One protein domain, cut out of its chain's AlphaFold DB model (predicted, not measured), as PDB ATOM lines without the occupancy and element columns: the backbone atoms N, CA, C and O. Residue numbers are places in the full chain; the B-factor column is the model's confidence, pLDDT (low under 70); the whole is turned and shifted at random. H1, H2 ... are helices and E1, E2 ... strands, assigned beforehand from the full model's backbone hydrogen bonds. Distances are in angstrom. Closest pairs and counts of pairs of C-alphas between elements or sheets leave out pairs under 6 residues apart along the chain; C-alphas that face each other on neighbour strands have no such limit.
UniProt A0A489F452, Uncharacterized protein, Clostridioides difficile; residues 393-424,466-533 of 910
ATOM      1  N   GLU A 393     -42.454  -0.036 -97.590       85.19
ATOM      2  CA  GLU A 393     -41.475  -1.119 -97.693       85.19
ATOM      3  C   GLU A 393     -40.304  -0.935 -96.712       85.19
ATOM      4  O   GLU A 393     -39.932   0.178 -96.342       85.19
ATOM      5  N   SER A 394     -39.710  -2.042 -96.266       78.19
ATOM      6  CA  SER A 394     -38.613  -2.038 -95.286       78.19
ATOM      7  C   SER A 394     -37.236  -1.733 -95.886       78.19
ATOM      8  O   SER A 394     -36.291  -1.495 -95.139       78.19
ATOM      9  N   LYS A 395     -37.110  -1.743 -97.218       85.00
ATOM     10  CA  LYS A 395     -35.860  -1.512 -97.950       85.00
ATOM     11  C   LYS A 395     -35.884  -0.123 -98.593       85.00
ATOM     12  O   LYS A 395     -36.837   0.201 -99.295       85.00
ATOM     13  N   GLU A 396     -34.838   0.675 -98.379       85.88
ATOM     14  CA  GLU A 396     -34.637   1.916 -99.140       85.88
ATOM     15  C   GLU A 396     -34.222   1.586-100.583       85.88
ATOM     16  O   GLU A 396     -33.437   0.659-100.811       85.88
ATOM     17  N   PHE A 397     -34.770   2.313-101.559       85.12
ATOM     18  CA  PHE A 397     -34.458   2.114-102.979       85.12
ATOM     19  C   PHE A 397     -33.483   3.164-103.523       85.12
ATOM     20  O   PHE A 397     -32.725   2.868-104.443       85.12
ATOM     21  N   ALA A 398     -33.470   4.360-102.930       83.75
ATOM     22  CA  ALA A 398     -32.523   5.425-103.228       83.75
ATOM     23  C   ALA A 398     -32.104   6.143-101.937       83.75
ATOM     24  O   ALA A 398     -32.866   6.219-100.970       83.75
ATOM     25  N   ASN A 399     -30.886   6.681-101.932       82.56
ATOM     26  CA  ASN A 399     -30.350   7.494-100.848       82.56
ATOM     27  C   ASN A 399     -29.555   8.648-101.467       82.56
ATOM     28  O   ASN A 399     -28.512   8.427-102.085       82.56
ATOM     29  N   VAL A 400     -30.082   9.867-101.361       78.25
ATOM     30  CA  VAL A 400     -29.548  11.058-102.030       78.25
ATOM     31  C   VAL A 400     -29.172  12.074-100.960       78.25
ATOM     32  O   VAL A 400     -30.027  12.576-100.240       78.25
ATOM     33  N   LYS A 401     -27.873  12.381-100.842       76.38
ATOM     34  CA  LYS A 401     -27.326  13.414 -99.933       76.38
ATOM     35  C   LYS A 401     -27.721  13.263 -98.444       76.38
ATOM     36  O   LYS A 401     -27.651  14.236 -97.702       76.38
ATOM     37  N   GLY A 402     -28.081  12.054 -97.997       73.12
ATOM     38  CA  GLY A 402     -28.515  11.765 -96.619       73.12
ATOM     39  C   GLY A 402     -30.028  11.584 -96.444       73.12
ATOM     40  O   GLY A 402     -30.467  11.178 -95.366       73.12
ATOM     41  N   THR A 403     -30.813  11.818 -97.496       80.75
ATOM     42  CA  THR A 403     -32.253  11.543 -97.537       80.75
ATOM     43  C   THR A 403     -32.517  10.170 -98.147       80.75
ATOM     44  O   THR A 403     -32.019   9.853 -99.230       80.75
ATOM     45  N   LYS A 404     -33.295   9.341 -97.445       85.19
ATOM     46  CA  LYS A 404     -33.645   7.966 -97.836       85.19
ATOM     47  C   LYS A 404     -35.041   7.918 -98.449       85.19
ATOM     48  O   LYS A 404     -35.983   8.447 -97.861       85.19
ATOM     49  N   TYR A 405     -35.186   7.211 -99.566       85.12
ATOM     50  CA  TYR A 405     -36.466   7.016-100.248       85.12
ATOM     51  C   TYR A 405     -36.908   5.551-100.200       85.12
ATOM     52  O   TYR A 405     -36.129   4.627-100.456       85.12
ATOM     53  N   TYR A 406     -38.182   5.349 -99.875       86.38
ATOM     54  CA  TYR A 406     -38.836   4.051 -99.720       86.38
ATOM     55  C   TYR A 406     -40.134   4.020-100.535       86.38
ATOM     56  O   TYR A 406     -40.842   5.024-100.623       86.38
ATOM     57  N   VAL A 407     -40.490   2.857-101.086       86.06
ATOM     58  CA  VAL A 407     -41.804   2.662-101.717       86.06
ATOM     59  C   VAL A 407     -42.888   2.615-100.646       86.06
ATOM     60  O   VAL A 407     -42.731   1.951 -99.618       86.06
ATOM     61  N   VAL A 408     -44.023   3.252-100.924       84.12
ATOM     62  CA  VAL A 408     -45.289   2.965-100.251       84.12
ATOM     63  C   VAL A 408     -46.169   2.175-101.212       84.12
ATOM     64  O   VAL A 408     -46.465   2.628-102.322       84.12
ATOM     65  N   LYS A 409     -46.552   0.964-100.796       84.19
ATOM     66  CA  LYS A 409     -47.256   0.009-101.656       84.19
ATOM     67  C   LYS A 409     -48.615   0.543-102.110       84.19
ATOM     68  O   LYS A 409     -49.407   1.025-101.295       84.19
ATOM     69  N   ALA A 410     -48.885   0.380-103.399       86.06
ATOM     70  CA  ALA A 410     -50.233   0.433-103.952       86.06
ATOM     71  C   ALA A 410     -50.792  -0.998-104.066       86.06
ATOM     72  O   ALA A 410     -50.148  -1.959-103.630       86.06
ATOM     73  N   GLU A 411     -51.974  -1.162-104.650       89.12
ATOM     74  CA  GLU A 411     -52.516  -2.485-104.969       89.12
ATOM     75  C   GLU A 411     -52.148  -2.912-106.399       89.12
ATOM     76  O   GLU A 411     -52.095  -2.103-107.333       89.12
ATOM     77  N   LYS A 412     -51.903  -4.214-106.578       90.12
ATOM     78  CA  LYS A 412     -51.724  -4.841-107.894       90.12
ATOM     79  C   LYS A 412     -53.056  -4.838-108.647       90.12
ATOM     80  O   LYS A 412     -54.101  -5.087-108.049       90.12
ATOM     81  N   GLY A 413     -53.019  -4.580-109.953       90.31
ATOM     82  CA  GLY A 413     -54.221  -4.662-110.787       90.31
ATOM     83  C   GLY A 413     -54.762  -6.093-110.868       90.31
ATOM     84  O   GLY A 413     -53.990  -7.056-110.857       90.31
ATOM     85  N   LYS A 414     -56.089  -6.251-110.931       92.75
ATOM     86  CA  LYS A 414     -56.717  -7.579-111.010       92.75
ATOM     87  C   LYS A 414     -56.515  -8.188-112.398       92.75
ATOM     88  O   LYS A 414     -56.422  -7.478-113.400       92.75
ATOM     89  N   GLN A 415     -56.443  -9.516-112.457       91.69
ATOM     90  CA  GLN A 415     -56.397 -10.248-113.722       91.69
ATOM     91  C   GLN A 415     -57.673  -9.985-114.540       91.69
ATOM     92  O   GLN A 415     -58.753  -9.837-113.967       91.69
ATOM     93  N   GLY A 416     -57.548  -9.922-115.868       91.19
ATOM     94  CA  GLY A 416     -58.706  -9.862-116.764       91.19
ATOM     95  C   GLY A 416     -59.528 -11.157-116.756       91.19
ATOM     96  O   GLY A 416     -59.010 -12.241-116.491       91.19
ATOM     97  N   GLY A 417     -60.821 -11.056-117.052       92.06
ATOM     98  CA  GLY A 417     -61.697 -12.216-117.200       92.06
ATOM     99  C   GLY A 417     -61.290 -13.086-118.392       92.06
ATOM    100  O   GLY A 417     -60.858 -12.577-119.426       92.06
ATOM    101  N   THR A 418     -61.431 -14.402-118.257       92.00
ATOM    102  CA  THR A 418     -61.262 -15.354-119.366       92.00
ATOM    103  C   THR A 418     -62.276 -15.070-120.478       92.00
ATOM    104  O   THR A 418     -63.419 -14.716-120.186       92.00
ATOM    105  N   GLY A 419     -61.873 -15.228-121.740       91.81
ATOM    106  CA  GLY A 419     -62.787 -15.145-122.881       91.81
ATOM    107  C   GLY A 419     -63.805 -16.293-122.904       91.81
ATOM    108  O   GLY A 419     -63.524 -17.404-122.448       91.81
ATOM    109  N   GLY A 420     -64.993 -16.035-123.444       92.25
ATOM    110  CA  GLY A 420     -66.029 -17.045-123.644       92.25
ATOM    111  C   GLY A 420     -65.609 -18.108-124.661       92.25
ATOM    112  O   GLY A 420     -64.864 -17.836-125.602       92.25
ATOM    113  N   THR A 421     -66.091 -19.336-124.488       93.00
ATOM    114  CA  THR A 421     -65.913 -20.412-125.476       93.00
ATOM    115  C   THR A 421     -66.680 -20.076-126.759       93.00
ATOM    116  O   THR A 421     -67.805 -19.583-126.689       93.00
ATOM    117  N   GLY A 422     -66.091 -20.345-127.924       93.38
ATOM    118  CA  GLY A 422     -66.787 -20.262-129.206       93.38
ATOM    119  C   GLY A 422     -67.857 -21.346-129.343       93.38
ATOM    120  O   GLY A 422     -67.699 -22.461-128.847       93.38
ATOM    121  N   GLY A 423     -68.960 -21.026-130.014       93.50
ATOM    122  CA  GLY A 423     -70.043 -21.974-130.249       93.50
ATOM    123  C   GLY A 423     -69.620 -23.093-131.197       93.50
ATOM    124  O   GLY A 423     -68.858 -22.873-132.138       93.50
ATOM    125  N   ASN A 424     -70.139 -24.299-130.987       93.94
ATOM    126  CA  ASN A 424     -69.929 -25.409-131.915       93.94
ATOM    127  C   ASN A 424     -70.626 -25.134-133.258       93.94
ATOM    128  O   ASN A 424     -71.692 -24.516-133.299       93.94
ATOM    129  N   GLY A 466     -62.660 -18.847-130.174       92.50
ATOM    130  CA  GLY A 466     -62.607 -18.396-128.791       92.50
ATOM    131  C   GLY A 466     -62.744 -16.876-128.654       92.50
ATOM    132  O   GLY A 466     -62.311 -16.086-129.501       92.50
ATOM    133  N   GLY A 467     -63.348 -16.453-127.549       92.56
ATOM    134  CA  GLY A 467     -63.327 -15.067-127.110       92.56
ATOM    135  C   GLY A 467     -61.930 -14.636-126.679       92.56
ATOM    136  O   GLY A 467     -61.180 -15.418-126.096       92.56
ATOM    137  N   ALA A 468     -61.565 -13.382-126.941       92.19
ATOM    138  CA  ALA A 468     -60.281 -12.866-126.476       92.19
ATOM    139  C   ALA A 468     -60.292 -12.738-124.943       92.19
ATOM    140  O   ALA A 468     -61.312 -12.371-124.353       92.19
ATOM    141  N   GLY A 469     -59.160 -13.024-124.299       91.00
ATOM    142  CA  GLY A 469     -58.997 -12.780-122.867       91.00
ATOM    143  C   GLY A 469     -59.064 -11.285-122.551       91.00
ATOM    144  O   GLY A 469     -58.509 -10.462-123.282       91.00
ATOM    145  N   GLY A 470     -59.735 -10.922-121.458       92.06
ATOM    146  CA  GLY A 470     -59.839  -9.531-121.026       92.06
ATOM    147  C   GLY A 470     -58.480  -8.943-120.660       92.06
ATOM    148  O   GLY A 470     -57.608  -9.641-120.135       92.06
ATOM    149  N   ALA A 471     -58.280  -7.649-120.911       91.81
ATOM    150  CA  ALA A 471     -57.038  -6.981-120.534       91.81
ATOM    151  C   ALA A 471     -56.841  -7.009-119.007       91.81
ATOM    152  O   ALA A 471     -57.799  -6.906-118.240       91.81
ATOM    153  N   GLY A 472     -55.596  -7.142-118.551       90.38
ATOM    154  CA  GLY A 472     -55.277  -7.034-117.129       90.38
ATOM    155  C   GLY A 472     -55.475  -5.608-116.617       90.38
ATOM    156  O   GLY A 472     -55.133  -4.646-117.307       90.38
ATOM    157  N   GLY A 473     -56.008  -5.463-115.405       91.06
ATOM    158  CA  GLY A 473     -56.179  -4.156-114.778       91.06
ATOM    159  C   GLY A 473     -54.837  -3.476-114.528       91.06
ATOM    160  O   GLY A 473     -53.868  -4.126-114.134       91.06
ATOM    161  N   LEU A 474     -54.758  -2.161-114.739       89.06
ATOM    162  CA  LEU A 474     -53.524  -1.411-114.494       89.06
ATOM    163  C   LEU A 474     -53.173  -1.409-113.000       89.06
ATOM    164  O   LEU A 474     -54.037  -1.188-112.153       89.06
ATOM    165  N   GLY A 475     -51.897  -1.617-112.674       88.25
ATOM    166  CA  GLY A 475     -51.405  -1.536-111.295       88.25
ATOM    167  C   GLY A 475     -51.553  -0.134-110.706       88.25
ATOM    168  O   GLY A 475     -51.378   0.862-111.420       88.25
ATOM    169  N   GLY A 476     -51.862  -0.042-109.412       87.06
ATOM    170  CA  GLY A 476     -51.988   1.234-108.709       87.06
ATOM    171  C   GLY A 476     -50.681   2.028-108.727       87.06
ATOM    172  O   GLY A 476     -49.588   1.456-108.747       87.06
ATOM    173  N   ILE A 477     -50.770   3.359-108.743       85.19
ATOM    174  CA  ILE A 477     -49.585   4.225-108.694       85.19
ATOM    175  C   ILE A 477     -48.980   4.149-107.288       85.19
ATOM    176  O   ILE A 477     -49.683   4.350-106.291       85.19
ATOM    177  N   ARG A 478     -47.684   3.826-107.216       85.19
ATOM    178  CA  ARG A 478     -46.932   3.709-105.962       85.19
ATOM    179  C   ARG A 478     -46.703   5.084-105.351       85.19
ATOM    180  O   ARG A 478     -46.433   6.050-106.059       85.19
ATOM    181  N   GLY A 479     -46.790   5.140-104.028       84.19
ATOM    182  CA  GLY A 479     -46.410   6.315-103.255       84.19
ATOM    183  C   GLY A 479     -44.928   6.269-102.911       84.19
ATOM    184  O   GLY A 479     -44.292   5.210-102.977       84.19
ATOM    185  N   ILE A 480     -44.386   7.407-102.498       84.62
ATOM    186  CA  ILE A 480     -43.007   7.514-102.017       84.62
ATOM    187  C   ILE A 480     -43.029   8.033-100.585       84.62
ATOM    188  O   ILE A 480     -43.769   8.958-100.257       84.62
ATOM    189  N   TYR A 481     -42.210   7.427 -99.733       83.00
ATOM    190  CA  TYR A 481     -41.882   7.955 -98.419       83.00
ATOM    191  C   TYR A 481     -40.429   8.416 -98.414       83.00
ATOM    192  O   TYR A 481     -39.530   7.676 -98.820       83.00
ATOM    193  N   GLU A 482     -40.229   9.630 -97.930       83.50
ATOM    194  CA  GLU A 482     -38.947  10.308 -97.817       83.50
ATOM    195  C   GLU A 482     -38.588  10.477 -96.337       83.50
ATOM    196  O   GLU A 482     -39.413  10.911 -95.533       83.50
ATOM    197  N   GLU A 483     -37.345  10.150 -95.984       80.31
ATOM    198  CA  GLU A 483     -36.826  10.203 -94.617       80.31
ATOM    199  C   GLU A 483     -35.479  10.934 -94.608       80.31
ATOM    200  O   GLU A 483     -34.443  10.376 -94.985       80.31
ATOM    201  N   THR A 484     -35.500  12.208 -94.212       77.75
ATOM    202  CA  THR A 484     -34.309  13.068 -94.144       77.75
ATOM    203  C   THR A 484     -33.755  13.082 -92.721       77.75
ATOM    204  O   THR A 484     -34.390  13.596 -91.797       77.75
ATOM    205  N   ILE A 485     -32.550  12.533 -92.540       66.25
ATOM    206  CA  ILE A 485     -31.881  12.459 -91.234       66.25
ATOM    207  C   ILE A 485     -31.119  13.766 -90.972       66.25
ATOM    208  O   ILE A 485     -30.081  14.031 -91.582       66.25
ATOM    209  N   ARG A 486     -31.609  14.581 -90.030       62.03
ATOM    210  CA  ARG A 486     -30.940  15.814 -89.590       62.03
ATOM    211  C   ARG A 486     -29.849  15.506 -88.558       62.03
ATOM    212  O   ARG A 486     -30.141  15.265 -87.393       62.03
ATOM    213  N   TYR A 487     -28.581  15.582 -88.954       53.56
ATOM    214  CA  TYR A 487     -27.462  15.535 -88.004       53.56
ATOM    215  C   TYR A 487     -27.253  16.899 -87.328       53.56
ATOM    216  O   TYR A 487     -26.686  17.813 -87.925       53.56
ATOM    217  N   ILE A 488     -27.682  17.027 -86.067       49.41
ATOM    218  CA  ILE A 488     -27.488  18.231 -85.242       49.41
ATOM    219  C   ILE A 488     -26.505  17.925 -84.100       49.41
ATOM    220  O   ILE A 488     -26.893  17.550 -82.997       49.41
ATOM    221  N   GLY A 489     -25.213  18.134 -84.361       51.88
ATOM    222  CA  GLY A 489     -24.164  18.099 -83.337       51.88
ATOM    223  C   GLY A 489     -23.699  16.705 -82.892       51.88
ATOM    224  O   GLY A 489     -24.127  15.667 -83.391       51.88
ATOM    225  N   THR A 490     -22.744  16.690 -81.961       47.94
ATOM    226  CA  THR A 490     -21.976  15.501 -81.552       47.94
ATOM    227  C   THR A 490     -22.604  14.789 -80.349       47.94
ATOM    228  O   THR A 490     -22.039  14.772 -79.255       47.94
ATOM    229  N   SER A 491     -23.802  14.231 -80.519       49.50
ATOM    230  CA  SER A 491     -24.512  13.452 -79.488       49.50
ATOM    231  C   SER A 491     -25.362  12.339 -80.121       49.50
ATOM    232  O   SER A 491     -25.689  12.436 -81.304       49.50
ATOM    233  N   PRO A 492     -25.679  11.252 -79.387       47.16
ATOM    234  CA  PRO A 492     -26.446  10.132 -79.935       47.16
ATOM    235  C   PRO A 492     -27.865  10.569 -80.348       47.16
ATOM    236  O   PRO A 492     -28.451  11.430 -79.688       47.16
ATOM    237  N   PRO A 493     -28.428   9.996 -81.426       46.72
ATOM    238  CA  PRO A 493     -29.625  10.535 -82.059       46.72
ATOM    239  C   PRO A 493     -30.894  10.299 -81.231       46.72
ATOM    240  O   PRO A 493     -31.290   9.160 -80.982       46.72
ATOM    241  N   MET A 494     -31.595  11.388 -80.908       46.81
ATOM    242  CA  MET A 494     -33.058  11.362 -80.901       46.81
ATOM    243  C   MET A 494     -33.548  11.310 -82.357       46.81
ATOM    244  O   MET A 494     -32.930  11.907 -83.237       46.81
ATOM    245  N   ASP A 495     -34.637  10.584 -82.618       45.41
ATOM    246  CA  ASP A 495     -35.195  10.384 -83.964       45.41
ATOM    247  C   ASP A 495     -36.007  11.605 -84.441       45.41
ATOM    248  O   ASP A 495     -37.229  11.556 -84.566       45.41
ATOM    249  N   ASP A 496     -35.304  12.714 -84.679       55.31
ATOM    250  CA  ASP A 496     -35.859  13.975 -85.189       55.31
ATOM    251  C   ASP A 496     -35.675  14.061 -86.720       55.31
ATOM    252  O   ASP A 496     -34.992  14.930 -87.273       55.31
ATOM    253  N   SER A 497     -36.221  13.058 -87.413       58.72
ATOM    254  CA  SER A 497     -36.187  12.924 -88.873       58.72
ATOM    255  C   SER A 497     -37.392  13.614 -89.532       58.72
ATOM    256  O   SER A 497     -38.537  13.434 -89.112       58.72
ATOM    257  N   ASP A 498     -37.161  14.395 -90.598       66.44
ATOM    258  CA  ASP A 498     -38.269  14.887 -91.432       66.44
ATOM    259  C   ASP A 498     -38.775  13.726 -92.299       66.44
ATOM    260  O   ASP A 498     -37.999  13.075 -93.005       66.44
ATOM    261  N   ARG A 499     -40.084  13.467 -92.215       70.19
ATOM    262  CA  ARG A 499     -40.754  12.284 -92.764       70.19
ATOM    263  C   ARG A 499     -41.919  12.700 -93.657       70.19
ATOM    264  O   ARG A 499     -43.006  12.984 -93.153       70.19
ATOM    265  N   ASN A 500     -41.693  12.732 -94.968       72.69
ATOM    266  CA  ASN A 500     -42.706  13.113 -95.953       72.69
ATOM    267  C   ASN A 500     -43.308  11.869 -96.626       72.69
ATOM    268  O   ASN A 500     -42.626  10.871 -96.853       72.69
ATOM    269  N   TYR A 501     -44.593  11.943 -96.971       69.62
ATOM    270  CA  TYR A 501     -45.301  10.928 -97.751       69.62
ATOM    271  C   TYR A 501     -45.931  11.583 -98.983       69.62
ATOM    272  O   TYR A 501     -46.583  12.620 -98.863       69.62
ATOM    273  N   TYR A 502     -45.771  10.949-100.140       78.12
ATOM    274  CA  TYR A 502     -46.263  11.401-101.439       78.12
ATOM    275  C   TYR A 502     -47.219  10.343-102.009       78.12
ATOM    276  O   TYR A 502     -46.873   9.158-102.060       78.12
ATOM    277  N   TYR A 503     -48.421  10.765-102.410       70.19
ATOM    278  CA  TYR A 503     -49.569   9.895-102.708       70.19
ATOM    279  C   TYR A 503     -50.365  10.377-103.932       70.19
ATOM    280  O   TYR A 503     -50.056  11.405-104.524       70.19
ATOM    281  N   PHE A 504     -51.394   9.611-104.309       63.88
ATOM    282  CA  PHE A 504     -52.271   9.877-105.458       63.88
ATOM    283  C   PHE A 504     -53.766   9.907-105.059       63.88
ATOM    284  O   PHE A 504     -54.628   9.444-105.811       63.88
ATOM    285  N   ASP A 505     -54.074  10.398-103.852       58.91
ATOM    286  CA  ASP A 505     -55.414  10.354-103.242       58.91
ATOM    287  C   ASP A 505     -55.803  11.713-102.623       58.91
ATOM    288  O   ASP A 505     -55.136  12.216-101.714       58.91
ATOM    289  N   ARG A 506     -56.910  12.302-103.101       54.44
ATOM    290  CA  ARG A 506     -57.534  13.496-102.511       54.44
ATOM    291  C   ARG A 506     -58.635  13.078-101.536       54.44
ATOM    292  O   ARG A 506     -59.813  13.110-101.892       54.44
ATOM    293  N   TYR A 507     -58.273  12.815-100.281       46.56
ATOM    294  CA  TYR A 507     -59.250  12.788 -99.190       46.56
ATOM    295  C   TYR A 507     -59.170  14.037 -98.311       46.56
ATOM    296  O   TYR A 507     -58.103  14.432 -97.841       46.56
ATOM    297  N   VAL A 508     -60.322  14.673 -98.089       46.50
ATOM    298  CA  VAL A 508     -60.439  15.861 -97.236       46.50
ATOM    299  C   VAL A 508     -60.413  15.426 -95.772       46.50
ATOM    300  O   VAL A 508     -61.278  14.674 -95.325       46.50
ATOM    301  N   PHE A 509     -59.431  15.918 -95.015       40.94
ATOM    302  CA  PHE A 509     -59.361  15.714 -93.569       40.94
ATOM    303  C   PHE A 509     -60.571  16.343 -92.871       40.94
ATOM    304  O   PHE A 509     -60.742  17.561 -92.907       40.94
ATOM    305  N   ASN A 510     -61.335  15.532 -92.140       42.66
ATOM    306  CA  ASN A 510     -62.238  16.011 -91.097       42.66
ATOM    307  C   ASN A 510     -61.745  15.499 -89.735       42.66
ATOM    308  O   ASN A 510     -61.960  14.348 -89.377       42.66
ATOM    309  N   HIS A 511     -61.077  16.399 -89.004       40.66
ATOM    310  CA  HIS A 511     -60.668  16.312 -87.594       40.66
ATOM    311  C   HIS A 511     -59.780  15.134 -87.129       40.66
ATOM    312  O   HIS A 511     -60.270  14.081 -86.740       40.66
ATOM    313  N   ALA A 512     -58.479  15.422 -86.948       41.38
ATOM    314  CA  ALA A 512     -57.842  15.610 -85.623       41.38
ATOM    315  C   ALA A 512     -56.417  15.014 -85.476       41.38
ATOM    316  O   ALA A 512     -56.175  13.852 -85.768       41.38
ATOM    317  N   LEU A 513     -55.533  15.828 -84.876       40.75
ATOM    318  CA  LEU A 513     -54.276  15.489 -84.178       40.75
ATOM    319  C   LEU A 513     -53.066  14.939 -84.980       40.75
ATOM    320  O   LEU A 513     -52.916  13.751 -85.225       40.75
ATOM    321  N   ASN A 514     -52.102  15.848 -85.175       42.69
ATOM    322  CA  ASN A 514     -50.644  15.637 -85.175       42.69
ATOM    323  C   ASN A 514     -50.002  14.642 -86.167       42.69
ATOM    324  O   ASN A 514     -49.523  13.588 -85.759       42.69
ATOM    325  N   GLN A 515     -49.758  15.097 -87.405       42.38
ATOM    326  CA  GLN A 515     -48.411  15.076 -88.023       42.38
ATOM    327  C   GLN A 515     -48.349  15.958 -89.289       42.38
ATOM    328  O   GLN A 515     -49.381  16.313 -89.856       42.38
ATOM    329  N   LYS A 516     -47.136  16.328 -89.736       47.09
ATOM    330  CA  LYS A 516     -46.902  17.088 -90.982       47.09
ATOM    331  C   LYS A 516     -47.088  16.193 -92.225       47.09
ATOM    332  O   LYS A 516     -46.113  15.836 -92.874       47.09
ATOM    333  N   GLN A 517     -48.318  15.823 -92.573       49.09
ATOM    334  CA  GLN A 517     -48.593  15.152 -93.851       49.09
ATOM    335  C   GLN A 517     -49.315  16.119 -94.788       49.09
ATOM    336  O   GLN A 517     -50.461  16.497 -94.550       49.09
ATOM    337  N   ALA A 518     -48.623  16.555 -95.841       45.91
ATOM    338  CA  ALA A 518     -49.228  17.356 -96.892       45.91
ATOM    339  C   ALA A 518     -49.999  16.431 -97.838       45.91
ATOM    340  O   ALA A 518     -49.411  15.524 -98.420       45.91
ATOM    341  N   ALA A 519     -51.294  16.688 -98.030       47.97
ATOM    342  CA  ALA A 519     -52.026  16.052 -99.116       47.97
ATOM    343  C   ALA A 519     -51.382  16.419-100.469       47.97
ATOM    344  O   ALA A 519     -50.909  17.546-100.683       47.97
ATOM    345  N   ASP A 520     -51.357  15.441-101.364       55.69
ATOM    346  CA  ASP A 520     -50.849  15.546-102.723       55.69
ATOM    347  C   ASP A 520     -51.819  14.801-103.637       55.69
ATOM    348  O   ASP A 520     -52.212  13.670-103.350       55.69
ATOM    349  N   ASP A 521     -52.228  15.443-104.723       57.75
ATOM    350  CA  ASP A 521     -53.107  14.867-105.745       57.75
ATOM    351  C   ASP A 521     -52.312  14.218-106.887       57.75
ATOM    352  O   ASP A 521     -52.800  14.043-108.005       57.75
ATOM    353  N   GLY A 522     -51.078  13.831-106.568       64.94
ATOM    354  CA  GLY A 522     -50.090  13.300-107.483       64.94
ATOM    355  C   GLY A 522     -49.205  14.357-108.139       64.94
ATOM    356  O   GLY A 522     -48.285  13.961-108.847       64.94
ATOM    357  N   GLU A 523     -49.418  15.665-107.951       71.88
ATOM    358  CA  GLU A 523     -48.584  16.698-108.591       71.88
ATOM    359  C   GLU A 523     -47.137  16.697-108.061       71.88
ATOM    360  O   GLU A 523     -46.189  16.668-108.855       71.88
ATOM    361  N   LYS A 524     -46.936  16.637-106.738       74.50
ATOM    362  CA  LYS A 524     -45.587  16.588-106.141       74.50
ATOM    363  C   LYS A 524     -44.948  15.222-106.353       74.50
ATOM    364  O   LYS A 524     -43.766  15.156-106.666       74.50
ATOM    365  N   LEU A 525     -45.720  14.139-106.259       76.75
ATOM    366  CA  LEU A 525     -45.266  12.784-106.580       76.75
ATOM    367  C   LEU A 525     -44.847  12.657-108.055       76.75
ATOM    368  O   LEU A 525     -43.822  12.050-108.355       76.75
ATOM    369  N   ASN A 526     -45.595  13.261-108.987       75.69
ATOM    370  CA  ASN A 526     -45.198  13.360-110.393       75.69
ATOM    371  C   ASN A 526     -43.911  14.171-110.544       75.69
ATOM    372  O   ASN A 526     -43.004  13.698-111.219       75.69
ATOM    373  N   THR A 527     -43.821  15.336-109.899       81.00
ATOM    374  CA  THR A 527     -42.620  16.187-109.918       81.00
ATOM    375  C   THR A 527     -41.397  15.423-109.411       81.00
ATOM    376  O   THR A 527     -40.388  15.382-110.101       81.00
ATOM    377  N   LEU A 528     -41.513  14.700-108.293       78.50
ATOM    378  CA  LEU A 528     -40.434  13.896-107.715       78.50
ATOM    379  C   LEU A 528     -39.971  12.766-108.659       78.50
ATOM    380  O   LEU A 528     -38.773  12.530-108.796       78.50
ATOM    381  N   TYR A 529     -40.898  12.108-109.370       77.94
ATOM    382  CA  TYR A 529     -40.560  11.145-110.431       77.94
ATOM    383  C   TYR A 529     -39.942  11.804-111.684       77.94
ATOM    384  O   TYR A 529     -39.189  11.149-112.401       77.94
ATOM    385  N   GLU A 530     -40.262  13.067-111.976       80.56
ATOM    386  CA  GLU A 530     -39.722  13.805-113.126       80.56
ATOM    387  C   GLU A 530     -38.353  14.452-112.837       80.56
ATOM    388  O   GLU A 530     -37.541  14.590-113.755       80.56
ATOM    389  N   GLU A 531     -38.082  14.811-111.579       81.75
ATOM    390  CA  GLU A 531     -36.776  15.258-111.076       81.75
ATOM    391  C   GLU A 531     -35.783  14.088-110.983       81.75
ATOM    392  O   GLU A 531     -34.612  14.248-111.331       81.75
ATOM    393  N   HIS A 532     -36.257  12.898-110.597       79.50
ATOM    394  CA  HIS A 532     -35.447  11.686-110.428       79.50
ATOM    395  C   HIS A 532     -35.692  10.614-111.502       79.50
ATOM    396  O   HIS A 532     -35.973   9.445-111.221       79.50
ATOM    397  N   LYS A 533     -35.529  11.002-112.771       77.56
ATOM    398  CA  LYS A 533     -35.608  10.096-113.938       77.56
ATOM    399  C   LYS A 533     -34.508   9.026-113.987       77.56
ATOM    400  O   LYS A 533     -34.573   8.124-114.819       77.56
TER     401      LYS A 533
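AT A GLANCE: This is residues 393 to 424 and 466 to 533 of the 910 residues of an uncharacterized protein of Clostridioides difficile (UniProt A0A489F452). Little regular structure is here: a small twisted sheet of four strands, grazed by one short helix, H1, with a long arm of residues 409 to 424 and 466 to 478 running out side by side. Of 100 printed residues, 36 are in named elements, in order E1 E2 E3 E4 H1, class mixed; the sheet, E1 - E2 - E3 - E4, is antiparallel. It is extended, radius of gyration of the C-alphas 20.5 A, spanning 80 by 34 by 24 A.

HOW THE PARTS SIT: Start at E1, residues 393 to 400, a hairpin with E2, residues 403 to 408; N 397 and O 405 are 2.9 A apart. E3, residues 479 to 485, is antiparallel to E2, with N 406 and O 481 2.9 A apart. E3 and E4, residues 497 to 502, form a hairpin, with N 482 and O 500 2.9 A apart. H1, residues 523 to 531, only grazes the sheet; its closest C-alphas to E4 are Leu 525 and Tyr 502, 5.4 A. In H1 every O i to N i+4 pair is within hydrogen-bond range.

IN THESE COORDINATES: Find C-alpha 393 at (-41.475, -1.119, -97.693); E1 runs 17.6 A, bending by 53 degrees at residue 397. E3 runs 19.8 A; H1 ends at C-alpha 531, (-36.776, 15.258, -111.076).

THE WHOLE: Residues 425 to 465 are not printed; C-alphas 424 and 466 are 10.6 A apart. Links E3 to E4 and E4 to H1 are long. pLDDT is under 70 at residues 485 to 498, 501 and 504 to 522.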